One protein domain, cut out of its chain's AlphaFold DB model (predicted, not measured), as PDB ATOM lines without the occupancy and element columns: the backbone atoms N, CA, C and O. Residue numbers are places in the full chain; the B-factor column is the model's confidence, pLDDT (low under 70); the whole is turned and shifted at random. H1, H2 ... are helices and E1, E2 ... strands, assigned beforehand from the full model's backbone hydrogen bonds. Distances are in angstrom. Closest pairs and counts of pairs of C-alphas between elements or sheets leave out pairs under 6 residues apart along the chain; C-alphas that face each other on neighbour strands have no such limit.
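This is residues 2 to 91 of the 133 residues of an uncharacterized protein of Proteiniborus ethanoligenes (UniProt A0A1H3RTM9). With little regular structure, the model has helix H2 in its middle, between H1 and short H3, a small strand pair, E1 and E2, to one side, and a loop around Gly 50 sticking out at one end. The 90 printed residues run H1, E1, H2, E2, H3, mostly helix, with 33 residues in named elements. The whole is compact, with a radius of gyration of the C-alphas of 13.9 A, spanning 50 by 27 by 24 A.

H1, residues 3 to 12, touches H2, residues 28 to 40, at Leu 3 and Val 30, their closest C-alphas, 6.5 A apart; they run the same way at a shallow tilt of 27 degrees. E1, residues 18 to 20, and E2, residues 63 to 65, are parallel at 23 degrees; N 20 and O 64, 2.9 A apart, are within hydrogen-bond range. E1, H2 and E2 form a right-handed strand-helix-strand unit, parallel strands joined through a helix. H2 touches H3, residues 82 to 85, with residues 35 to 39 alone; the closest C-alphas, Glu 39 and Arg 85, are 7.0 A apart. Every O i to N i+4 pair in H1 and H2 is within hydrogen-bond range; H3 is too short for one.

H1, 14.3 A, begins at C-alpha 3 (106.067, 101.436, 87.100). E1 measures 6.6 A, H2 18.3 A, E2 6.5 A; H3, 5.7 A, ends at C-alpha 85 (110.454, 109.366, 105.396).

The printed part has no cut; H2 to E2 and E2 to H3 are long links. Residues 44 to 56 and 73 to 84 are among those with pLDDT under 70.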
ATOM      1  N   THR A   2     101.593 100.554  85.234       75.00
ATOM      2  CA  THR A   2     102.986 100.047  85.223       75.00
ATOM      3  C   THR A   2     103.927 101.045  85.907       75.00
ATOM      4  O   THR A   2     103.639 102.241  85.905       75.00
ATOM      5  N   LEU A   3     105.060 100.578  86.446       74.62
ATOM      6  CA  LEU A   3     106.067 101.436  87.100       74.62
ATOM      7  C   LEU A   3     106.535 102.595  86.212       74.62
ATOM      8  O   LEU A   3     106.609 103.725  86.672       74.62
ATOM      9  N   ASP A   4     106.777 102.332  84.927       78.75
ATOM     10  CA  ASP A   4     107.189 103.361  83.961       78.75
ATOM     11  C   ASP A   4     106.124 104.453  83.770       78.75
ATOM     12  O   ASP A   4     106.451 105.631  83.648       78.75
ATOM     13  N   LYS A   5     104.838 104.076  83.764       81.12
ATOM     14  CA  LYS A   5     103.739 105.047  83.664       81.12
ATOM     15  C   LYS A   5     103.634 105.892  84.930       81.12
ATOM     16  O   LYS A   5     103.414 107.094  84.828       81.12
ATOM     17  N   LEU A   6     103.821 105.272  86.094       78.50
ATOM     18  CA  LEU A   6     103.824 105.975  87.371       78.50
ATOM     19  C   LEU A   6     104.995 106.961  87.464       78.50
ATOM     20  O   LEU A   6     104.774 108.127  87.761       78.50
ATOM     21  N   GLU A   7     106.214 106.534  87.133       80.69
ATOM     22  CA  GLU A   7     107.405 107.393  87.142       80.69
ATOM     23  C   GLU A   7     107.230 108.617  86.229       80.69
ATOM     24  O   GLU A   7     107.497 109.748  86.632       80.69
ATOM     25  N   LYS A   8     106.718 108.410  85.008       81.94
ATOM     26  CA  LYS A   8     106.405 109.509  84.081       81.94
ATOM     27  C   LYS A   8     105.338 110.446  84.638       81.94
ATOM     28  O   LYS A   8     105.470 111.655  84.482       81.94
ATOM     29  N   SER A   9     104.307 109.903  85.286       83.06
ATOM     30  CA  SER A   9     103.273 110.712  85.933       83.06
ATOM     31  C   SER A   9     103.861 111.566  87.056       83.06
ATOM     32  O   SER A   9     103.600 112.763  87.101       83.06
ATOM     33  N   ILE A  10     104.716 110.988  87.906       82.69
ATOM     34  CA  ILE A  10     105.383 111.715  88.993       82.69
ATOM     35  C   ILE A  10     106.259 112.841  88.444       82.69
ATOM     36  O   ILE A  10     106.179 113.964  88.931       82.69
ATOM     37  N   ALA A  11     107.039 112.569  87.396       84.00
ATOM     38  CA  ALA A  11     107.897 113.576  86.777       84.00
ATOM     39  C   ALA A  11     107.102 114.773  86.226       84.00
ATOM     40  O   ALA A  11     107.538 115.915  86.348       84.00
ATOM     41  N   LEU A  12     105.925 114.522  85.641       84.12
ATOM     42  CA  LEU A  12     105.040 115.581  85.142       84.12
ATOM     43  C   LEU A  12     104.403 116.399  86.273       84.12
ATOM     44  O   LEU A  12     104.185 117.594  86.105       84.12
ATOM     45  N   HIS A  13     104.136 115.773  87.419       83.69
ATOM     46  CA  HIS A  13     103.480 116.388  88.577       83.69
ATOM     47  C   HIS A  13     104.475 116.734  89.691       83.69
ATOM     48  O   HIS A  13     104.162 116.659  90.880       83.69
ATOM     49  N   THR A  14     105.693 117.121  89.315       83.69
ATOM     50  CA  THR A  14     106.694 117.573  90.282       83.69
ATOM     51  C   THR A  14     106.134 118.763  91.072       83.69
ATOM     52  O   THR A  14     105.547 119.683  90.509       83.69
ATOM     53  N   HIS A  15     106.295 118.726  92.393       86.44
ATOM     54  CA  HIS A  15     105.750 119.658  93.386       86.44
ATOM     55  C   HIS A  15     104.227 119.625  93.586       86.44
ATOM     56  O   HIS A  15     103.714 120.400  94.393       86.44
ATOM     57  N   ILE A  16     103.504 118.719  92.921       88.38
ATOM     58  CA  ILE A  16     102.059 118.536  93.097       88.38
ATOM     59  C   ILE A  16     101.814 117.191  93.788       88.38
ATOM     60  O   ILE A  16     102.267 116.173  93.262       88.38
ATOM     61  N   PRO A  17     101.094 117.154  94.928       89.12
ATOM     62  CA  PRO A  17     100.804 115.907  95.623       89.12
ATOM     63  C   PRO A  17     100.112 114.886  94.723       89.12
ATOM     64  O   PRO A  17      99.193 115.222  93.975       89.12
ATOM     65  N   ILE A  18     100.536 113.632  94.829       88.31
ATOM     66  CA  ILE A  18      99.955 112.515  94.086       88.31
ATOM     67  C   ILE A  18      99.187 111.639  95.058       88.31
ATOM     68  O   ILE A  18      99.673 111.340  96.145       88.31
ATOM     69  N   PHE A  19      97.999 111.213  94.645       88.50
ATOM     70  CA  PHE A  19      97.141 110.323  95.412       88.50
ATOM     71  C   PHE A  19      97.013 109.003  94.661       88.50
ATOM     72  O   PHE A  19      96.632 108.986  93.490       88.50
ATOM     73  N   ILE A  20      97.342 107.897  95.323       85.75
ATOM     74  CA  ILE A  20      97.119 106.553  94.797       85.75
ATOM     75  C   ILE A  20      96.173 105.841  95.748       85.75
ATOM     76  O   ILE A  20      96.485 105.637  96.917       85.75
ATOM     77  N   ASN A  21      94.999 105.477  95.246       84.69
ATOM     78  CA  ASN A  21      94.049 104.724  96.042       84.69
ATOM     79  C   ASN A  21      94.416 103.239  96.019       84.69
ATOM     80  O   ASN A  21      94.713 102.681  94.961       84.69
ATOM     81  N   ASP A  22      94.323 102.624  97.186       78.44
ATOM     82  CA  ASP A  22      94.202 101.193  97.372       78.44
ATOM     83  C   ASP A  22      95.381 100.344  96.869       78.44
ATOM     84  O   ASP A  22      95.262  99.457  96.017       78.44
ATOM     85  N   ILE A  23      96.570 100.606  97.413       79.12
ATOM     86  CA  ILE A  23      97.796  99.969  96.920       79.12
ATOM     87  C   ILE A  23      98.024  98.543  97.431       79.12
ATOM     88  O   ILE A  23      99.014  97.925  97.040       79.12
ATOM     89  N   HIS A  24      97.127  97.982  98.248       69.81
ATOM     90  CA  HIS A  24      97.241  96.584  98.688       69.81
ATOM     91  C   HIS A  24      97.182  95.603  97.502       69.81
ATOM     92  O   HIS A  24      97.799  94.541  97.532       69.81
ATOM     93  N   ASN A  25      96.507  96.001  96.418       67.38
ATOM     94  CA  ASN A  25      96.420  95.249  95.167       67.38
ATOM     95  C   ASN A  25      97.659  95.404  94.264       67.38
ATOM     96  O   ASN A  25      97.789  94.722  93.241       67.38
ATOM     97  N   MET A  26      98.586  96.309  94.598       72.19
ATOM     98  CA  MET A  26      99.834  96.466  93.855       72.19
ATOM     99  C   MET A  26     100.862  95.427  94.308       72.19
ATOM    100  O   MET A  26     101.014  95.115  95.485       72.19
ATOM    101  N   ARG A  27     101.616  94.881  93.346       68.19
ATOM    102  CA  ARG A  27     102.689  93.922  93.646       68.19
ATOM    103  C   ARG A  27     103.718  94.579  94.578       68.19
ATOM    104  O   ARG A  27     104.159  95.688  94.277       68.19
ATOM    105  N   LYS A  28     104.166  93.879  95.633       70.50
ATOM    106  CA  LYS A  28     105.126  94.406  96.633       70.50
ATOM    107  C   LYS A  28     106.342  95.094  95.989       70.50
ATOM    108  O   LYS A  28     106.688  96.209  96.351       70.50
ATOM    109  N   ASN A  29     106.908  94.496  94.938       70.00
ATOM    110  CA  ASN A  29     108.053  95.048  94.202       70.00
ATOM    111  C   ASN A  29     107.788  96.392  93.489       70.00
ATOM    112  O   ASN A  29     108.725  97.141  93.216       70.00
ATOM    113  N   VAL A  30     106.535  96.683  93.135       72.75
ATOM    114  CA  VAL A  30     106.121  97.965  92.555       72.75
ATOM    115  C   VAL A  30     106.038  99.016  93.657       72.75
ATOM    116  O   VAL A  30     106.535 100.123  93.468       72.75
ATOM    117  N   THR A  31     105.482  98.650  94.810       76.00
ATOM    118  CA  THR A  31     105.373  99.521  95.985       76.00
ATOM    119  C   THR A  31     106.746  99.925  96.515       76.00
ATOM    120  O   THR A  31     107.008 101.118  96.633       76.00
ATOM    121  N   SER A  32     107.672  98.981  96.719       75.38
ATOM    122  CA  SER A  32     109.029  99.292  97.202       75.38
ATOM    123  C   SER A  32     109.786 100.221  96.243       75.38
ATOM    124  O   SER A  32     110.412 101.189  96.658       75.38
ATOM    125  N   LYS A  33     109.679  99.989  94.926       76.69
ATOM    126  CA  LYS A  33     110.307 100.865  93.919       76.69
ATOM    127  C   LYS A  33     109.686 102.257  93.870       76.69
ATOM    128  O   LYS A  33     110.394 103.231  93.640       76.69
ATOM    129  N   MET A  34     108.374 102.354  94.061       78.94
ATOM    130  CA  MET A  34     107.686 103.637  94.149       78.94
ATOM    131  C   MET A  34     108.156 104.428  95.372       78.94
ATOM    132  O   MET A  34     108.489 105.601  95.222       78.94
ATOM    133  N   LEU A  35     108.234 103.784  96.541       78.06
ATOM    134  CA  LEU A  35     108.770 104.399  97.758       78.06
ATOM    135  C   LEU A  35     110.194 104.905  97.520       78.06
ATOM    136  O   LEU A  35     110.461 106.079  97.755       78.06
ATOM    137  N   TYR A  36     111.054 104.079  96.922       77.06
ATOM    138  CA  TYR A  36     112.415 104.472  96.556       77.06
ATOM    139  C   TYR A  36     112.471 105.703  95.634       77.06
ATOM    140  O   TYR A  36     113.283 106.603  95.846       77.06
ATOM    141  N   PHE A  37     111.624 105.784  94.602       78.00
ATOM    142  CA  PHE A  37     111.615 106.931  93.684       78.00
ATOM    143  C   PHE A  37     111.200 108.235  94.362       78.00
ATOM    144  O   PHE A  37     111.811 109.274  94.114       78.00
ATOM    145  N   ILE A  38     110.186 108.178  95.228       80.19
ATOM    146  CA  ILE A  38     109.738 109.339  96.003       80.19
ATOM    147  C   ILE A  38     110.808 109.742  97.024       80.19
ATOM    148  O   ILE A  38     111.100 110.925  97.178       80.19
ATOM    149  N   GLU A  39     111.433 108.767  97.683       78.19
ATOM    150  CA  GLU A  39     112.446 108.998  98.711       78.19
ATOM    151  C   GLU A  39     113.740 109.603  98.152       78.19
ATOM    152  O   GLU A  39     114.280 110.573  98.696       78.19
ATOM    153  N   SER A  40     114.244 109.015  97.066       78.62
ATOM    154  CA  SER A  40     115.480 109.436  96.403       78.62
ATOM    155  C   SER A  40     115.301 110.716  95.593       78.62
ATOM    156  O   SER A  40     116.283 111.391  95.275       78.62
ATOM    157  N   GLY A  41     114.058 111.041  95.233       77.25
ATOM    158  CA  GLY A  41     113.725 112.158  94.366       77.25
ATOM    159  C   GLY A  41     114.233 111.996  92.933       77.25
ATOM    160  O   GLY A  41     114.332 112.989  92.213       77.25
ATOM    161  N   LYS A  42     114.604 110.777  92.517       76.75
ATOM    162  CA  LYS A  42     115.220 110.499  91.215       76.75
ATOM    163  C   LYS A  42     114.546 109.324  90.521       76.75
ATOM    164  O   LYS A  42     114.320 108.277  91.118       76.75
ATOM    165  N   GLY A  43     114.263 109.491  89.232       70.62
ATOM    166  CA  GLY A  43     113.794 108.410  88.367       70.62
ATOM    167  C   GLY A  43     114.893 107.402  88.041       70.62
ATOM    168  O   GLY A  43     116.085 107.667  88.218       70.62
ATOM    169  N   GLY A  44     114.495 106.237  87.529       65.94
ATOM    170  CA  GLY A  44     115.440 105.204  87.118       65.94
ATOM    171  C   GLY A  44     116.332 105.696  85.977       65.94
ATOM    172  O   GLY A  44     115.840 106.041  84.902       65.94
ATOM    173  N   GLY A  45     117.650 105.711  86.190       56.50
ATOM    174  CA  GLY A  45     118.614 106.001  85.129       56.50
ATOM    175  C   GLY A  45     118.487 104.973  84.004       56.50
ATOM    176  O   GLY A  45     118.564 103.769  84.245       56.50
ATOM    177  N   ARG A  46     118.272 105.432  82.769       57.06
ATOM    178  CA  ARG A  46     118.298 104.566  81.584       57.06
ATOM    179  C   ARG A  46     119.610 104.761  80.837       57.06
ATOM    180  O   ARG A  46     120.001 105.888  80.547       57.06
ATOM    181  N   GLY A  47     120.264 103.656  80.487       48.19
ATOM    182  CA  GLY A  47     121.295 103.669  79.453       48.19
ATOM    183  C   GLY A  47     120.629 103.854  78.091       48.19
ATOM    184  O   GLY A  47     119.695 103.121  77.758       48.19
ATOM    185  N   GLY A  48     121.064 104.842  77.313       45.47
ATOM    186  CA  GLY A  48     120.613 104.993  75.934       45.47
ATOM    187  C   GLY A  48     121.317 103.973  75.044       45.47
ATOM    188  O   GLY A  48     122.545 103.893  75.065       45.47
ATOM    189  N   VAL A  49     120.571 103.226  74.222       43.19
ATOM    190  CA  VAL A  49     121.163 102.402  73.153       43.19
ATOM    191  C   VAL A  49     121.882 103.356  72.185       43.19
ATOM    192  O   VAL A  49     121.246 104.034  71.386       43.19
ATOM    193  N   GLY A  50     123.203 103.489  72.333       55.12
ATOM    194  CA  GLY A  50     124.068 104.319  71.481       55.12
ATOM    195  C   GLY A  50     124.290 105.782  71.904       55.12
ATOM    196  O   GLY A  50     125.013 106.489  71.209       55.12
ATOM    197  N   ARG A  51     123.728 106.264  73.024       47.81
ATOM    198  CA  ARG A  51     123.954 107.640  73.533       47.81
ATOM    199  C   ARG A  51     124.037 107.681  75.061       47.81
ATOM    200  O   ARG A  51     123.081 108.102  75.697       47.81
ATOM    201  N   GLY A  52     125.177 107.274  75.628       59.41
ATOM    202  CA  GLY A  52     125.555 107.542  77.027       59.41
ATOM    203  C   GLY A  52     124.470 107.304  78.099       59.41
ATOM    204  O   GLY A  52     123.500 106.572  77.904       59.41
ATOM    205  N   SER A  53     124.660 107.914  79.270       54.34
ATOM    206  CA  SER A  53     123.644 107.958  80.332       54.34
ATOM    207  C   SER A  53     122.582 109.006  79.975       54.34
ATOM    208  O   SER A  53     122.934 110.167  79.758       54.34
ATOM    209  N   GLN A  54     121.297 108.636  79.892       55.50
ATOM    210  CA  GLN A  54     120.219 109.634  79.827       55.50
ATOM    211  C   GLN A  54     120.108 110.365  81.170       55.50
ATOM    212  O   GLN A  54     120.310 109.761  82.225       55.50
ATOM    213  N   SER A  55     119.750 111.654  81.142       58.41
ATOM    214  CA  SER A  55     119.528 112.419  82.371       58.41
ATOM    215  C   SER A  55     118.415 111.778  83.206       58.41
ATOM    216  O   SER A  55     117.343 111.440  82.696       58.41
ATOM    217  N   SER A  56     118.680 111.594  84.501       64.25
ATOM    218  CA  SER A  56     117.667 111.168  85.464       64.25
ATOM    219  C   SER A  56     116.562 112.217  85.538       64.25
ATOM    220  O   SER A  56     116.848 113.414  85.517       64.25
ATOM    221  N   ARG A  57     115.304 111.780  85.635       70.44
ATOM    222  CA  ARG A  57     114.190 112.688  85.929       70.44
ATOM    223  C   ARG A  57     114.237 113.068  87.403       70.44
ATOM    224  O   ARG A  57     114.381 112.174  88.237       70.44
ATOM    225  N   ASP A  58     114.075 114.348  87.702       75.75
ATOM    226  CA  ASP A  58     113.828 114.794  89.070       75.75
ATOM    227  C   ASP A  58     112.377 114.467  89.437       75.75
ATOM    228  O   ASP A  58     111.445 114.795  88.704       75.75
ATOM    229  N   LEU A  59     112.196 113.768  90.555       80.12
ATOM    230  CA  LEU A  59     110.911 113.289  91.055       80.12
ATOM    231  C   LEU A  59     110.664 113.874  92.444       80.12
ATOM    232  O   LEU A  59     110.793 113.191  93.451       80.12
ATOM    233  N   ARG A  60     110.331 115.162  92.528       85.38
ATOM    234  CA  ARG A  60     110.100 115.819  93.822       85.38
ATOM    235  C   ARG A  60     108.614 115.997  94.080       85.38
ATOM    236  O   ARG A  60     108.014 116.922  93.549       85.38
ATOM    237  N   THR A  61     108.017 115.154  94.912       88.19
ATOM    238  CA  THR A  61     106.608 115.300  95.303       88.19
ATOM    239  C   THR A  61     106.314 114.631  96.649       88.19
ATOM    240  O   THR A  61     107.183 113.984  97.228       88.19
ATOM    241  N   ILE A  62     105.087 114.804  97.138       89.12
ATOM    242  CA  ILE A  62     104.509 114.066  98.258       89.12
ATOM    243  C   ILE A  62     103.521 113.051  97.679       89.12
ATOM    244  O   ILE A  62     102.669 113.400  96.860       89.12
ATOM    245  N   LEU A  63     103.634 111.799  98.114       87.25
ATOM    246  CA  LEU A  63     102.709 110.732  97.756       87.25
ATOM    247  C   LEU A  63     101.790 110.427  98.941       87.25
ATOM    248  O   LEU A  63     102.262 110.093 100.024       87.25
ATOM    249  N   TYR A  64     100.488 110.483  98.696       89.19
ATOM    250  CA  TYR A  64      99.456 109.975  99.587       89.19
ATOM    251  C   TYR A  64      98.920 108.663  99.040       89.19
ATOM    252  O   TYR A  64      98.662 108.525  97.841       89.19
ATOM    253  N   THR A  65      98.728 107.701  99.931       87.00
ATOM    254  CA  THR A  65      98.209 106.395  99.559       87.00
ATOM    255  C   THR A  65      97.305 105.831 100.636       87.00
ATOM    256  O   THR A  65      97.470 106.137 101.815       87.00
ATOM    257  N   THR A  66      96.365 104.991 100.219       87.81
ATOM    258  CA  THR A  66      95.524 104.185 101.106       87.81
ATOM    259  C   THR A  66      95.846 102.705 100.908       87.81
ATOM    260  O   THR A  66      96.249 102.275  99.822       87.81
ATOM    261  N   SER A  67      95.702 101.922 101.970       82.25
ATOM    262  CA  SER A  67      95.829 100.467 101.950       82.25
ATOM    263  C   SER A  67      95.026  99.870 103.101       82.25
ATOM    264  O   SER A  67      94.800 100.521 104.120       82.25
ATOM    265  N   GLU A  68      94.595  98.619 102.939       80.44
ATOM    266  CA  GLU A  68      93.945  97.865 104.017       80.44
ATOM    267  C   GLU A  68      94.959  97.308 105.025       80.44
ATOM    268  O   GLU A  68      94.649  97.157 106.206       80.44
ATOM    269  N   SER A  69      96.182  97.023 104.571       78.56
ATOM    270  CA  SER A  69      97.284  96.537 105.399       78.56
ATOM    271  C   SER A  69      98.386  97.589 105.549       78.56
ATOM    272  O   SER A  69      98.598  98.382 104.622       78.56
ATOM    273  N   PRO A  70      99.120  97.592 106.678       76.62
ATOM    274  CA  PRO A  70     100.233  98.505 106.863       76.62
ATOM    275  C   PRO A  70     101.309  98.344 105.787       76.62
ATOM    276  O   PRO A  70     101.717  97.227 105.474       76.62
ATOM    277  N   LEU A  71     101.805  99.453 105.245       75.19
ATOM    278  CA  LEU A  71     102.833  99.443 104.200       75.19
ATOM    279  C   LEU A  71     104.240  99.459 104.777       75.19
ATOM    280  O   LEU A  71     105.133  98.799 104.252       75.19
ATOM    281  N   LEU A  72     104.441 100.209 105.859       70.00
ATOM    282  CA  LEU A  72     105.762 100.394 106.451       70.00
ATOM    283  C   LEU A  72     106.143  99.216 107.363       70.00
ATOM    284  O   LEU A  72     107.318  98.880 107.471       70.00
ATOM    285  N   ASN A  73     105.156  98.534 107.954       62.03
ATOM    286  CA  ASN A  73     105.386  97.460 108.927       62.03
ATOM    287  C   ASN A  73     105.297  96.026 108.356       62.03
ATOM    288  O   ASN A  73     105.774  95.104 109.011       62.03
ATOM    289  N   ASP A  74     104.750  95.804 107.150       57.31
ATOM    290  CA  ASP A  74     104.536  94.453 106.572       57.31
ATOM    291  C   ASP A  74     105.669  93.974 105.629       57.31
ATOM    292  O   ASP A  74     105.456  93.310 104.604       57.31
ATOM    293  N   GLY A  75     106.914  94.357 105.936       52.50
ATOM    294  CA  GLY A  75     108.099  93.924 105.183       52.50
ATOM    295  C   GLY A  75     108.151  94.408 103.727       52.50
ATOM    296  O   GLY A  75     108.871  93.828 102.918       52.50
ATOM    297  N   ALA A  76     107.388  95.445 103.358       51.72
ATOM    298  CA  ALA A  76     107.455  96.041 102.019       51.72
ATOM    299  C   ALA A  76     108.730  96.877 101.807       51.72
ATOM    300  O   ALA A  76     109.087  97.168 100.664       51.72
ATOM    301  N   SER A  77     109.416  97.237 102.893       52.69
ATOM    302  CA  SER A  77     110.717  97.891 102.872       52.69
ATOM    303  C   SER A  77     111.747  97.038 103.612       52.69
ATOM    304  O   SER A  77     111.636  96.804 104.815       52.69
ATOM    305  N   GLU A  78     112.763  96.571 102.888       53.94
ATOM    306  CA  GLU A  78     113.925  95.886 103.473       53.94
ATOM    307  C   GLU A  78     114.919  96.888 104.100       53.94
ATOM    308  O   GLU A  78     115.808  96.502 104.859       53.94
ATOM    309  N   ASN A  79     114.742  98.192 103.842       57.38
ATOM    310  CA  ASN A  79     115.654  99.252 104.256       57.38
ATOM    311  C   ASN A  79     115.023 100.155 105.321       57.38
ATOM    312  O   ASN A  79     114.169 100.989 105.040       57.38
ATOM    313  N   LYS A  80     115.551 100.104 106.549       58.81
ATOM    314  CA  LYS A  80     115.105 100.959 107.670       58.81
ATOM    315  C   LYS A  80     115.138 102.474 107.384       58.81
ATOM    316  O   LYS A  80     114.470 103.226 108.084       58.81
ATOM    317  N   GLY A  81     115.905 102.926 106.386       61.84
ATOM    318  CA  GLY A  81     115.967 104.334 105.971       61.84
ATOM    319  C   GLY A  81     114.685 104.847 105.302       61.84
ATOM    320  O   GLY A  81     114.315 106.001 105.510       61.84
ATOM    321  N   GLU A  82     113.966 103.977 104.586       60.50
ATOM    322  CA  GLU A  82     112.706 104.306 103.901       60.50
ATOM    323  C   GLU A  82     111.584 104.573 104.926       60.50
ATOM    324  O   GLU A  82     110.750 105.460 104.732       60.50
ATOM    325  N   LEU A  83     111.624 103.885 106.077       61.59
ATOM    326  CA  LEU A  83     110.686 104.071 107.193       61.59
ATOM    327  C   LEU A  83     110.761 105.475 107.812       61.59
ATOM    328  O   LEU A  83     109.766 105.962 108.334       61.59
ATOM    329  N   ALA A  84     111.915 106.149 107.747       66.06
ATOM    330  CA  ALA A  84     112.093 107.470 108.355       66.06
ATOM    331  C   ALA A  84     111.444 108.618 107.557       66.06
ATOM    332  O   ALA A  84     111.420 109.755 108.026       66.06
ATOM    333  N   ARG A  85     110.961 108.348 106.336       72.69
ATOM    334  CA  ARG A  85     110.454 109.366 105.396       72.69
ATOM    335  C   ARG A  85     108.988 109.163 105.008       72.69
ATOM    336  O   ARG A  85     108.450 109.962 104.245       72.69
ATOM    337  N   GLY A  86     108.350 108.123 105.541       78.19
ATOM    338  CA  GLY A  86     106.923 107.864 105.405       78.19
ATOM    339  C   GLY A  86     106.202 108.059 106.735       78.19
ATOM    340  O   GLY A  86     106.725 107.709 107.788       78.19
ATOM    341  N   PHE A  87     104.984 108.592 106.676       84.56
ATOM    342  CA  PHE A  87     104.067 108.612 107.811       84.56
ATOM    343  C   PHE A  87     102.881 107.714 107.490       84.56
ATOM    344  O   PHE A  87     102.256 107.870 106.440       84.56
ATOM    345  N   GLU A  88     102.577 106.788 108.393       85.38
ATOM    346  CA  GLU A  88     101.412 105.922 108.280       85.38
ATOM    347  C   GLU A  88     100.371 106.332 109.320       85.38
ATOM    348  O   GLU A  88     100.643 106.376 110.520       85.38
ATOM    349  N   PHE A  89      99.181 106.686 108.840       87.25
ATOM    350  CA  PHE A  89      98.064 107.084 109.686       87.25
ATOM    351  C   PHE A  89      97.120 105.898 109.841       87.25
ATOM    352  O   PHE A  89      96.562 105.407 108.861       87.25
ATOM    353  N   HIS A  90      96.930 105.451 111.080       85.88
ATOM    354  CA  HIS A  90      96.014 104.366 111.403       85.88
ATOM    355  C   HIS A  90      94.717 104.916 112.000       85.88
ATOM    356  O   HIS A  90      94.746 105.760 112.893       85.88
ATOM    357  N   GLY A  91      93.584 104.393 111.534       84.44
ATOM    358  CA  GLY A  91      92.253 104.789 111.994       84.44
ATOM    359  C   GLY A  91      91.441 105.516 110.924       84.44
ATOM    360  O   GLY A  91      91.863 105.658 109.779       84.44
TER     361      GLY A  91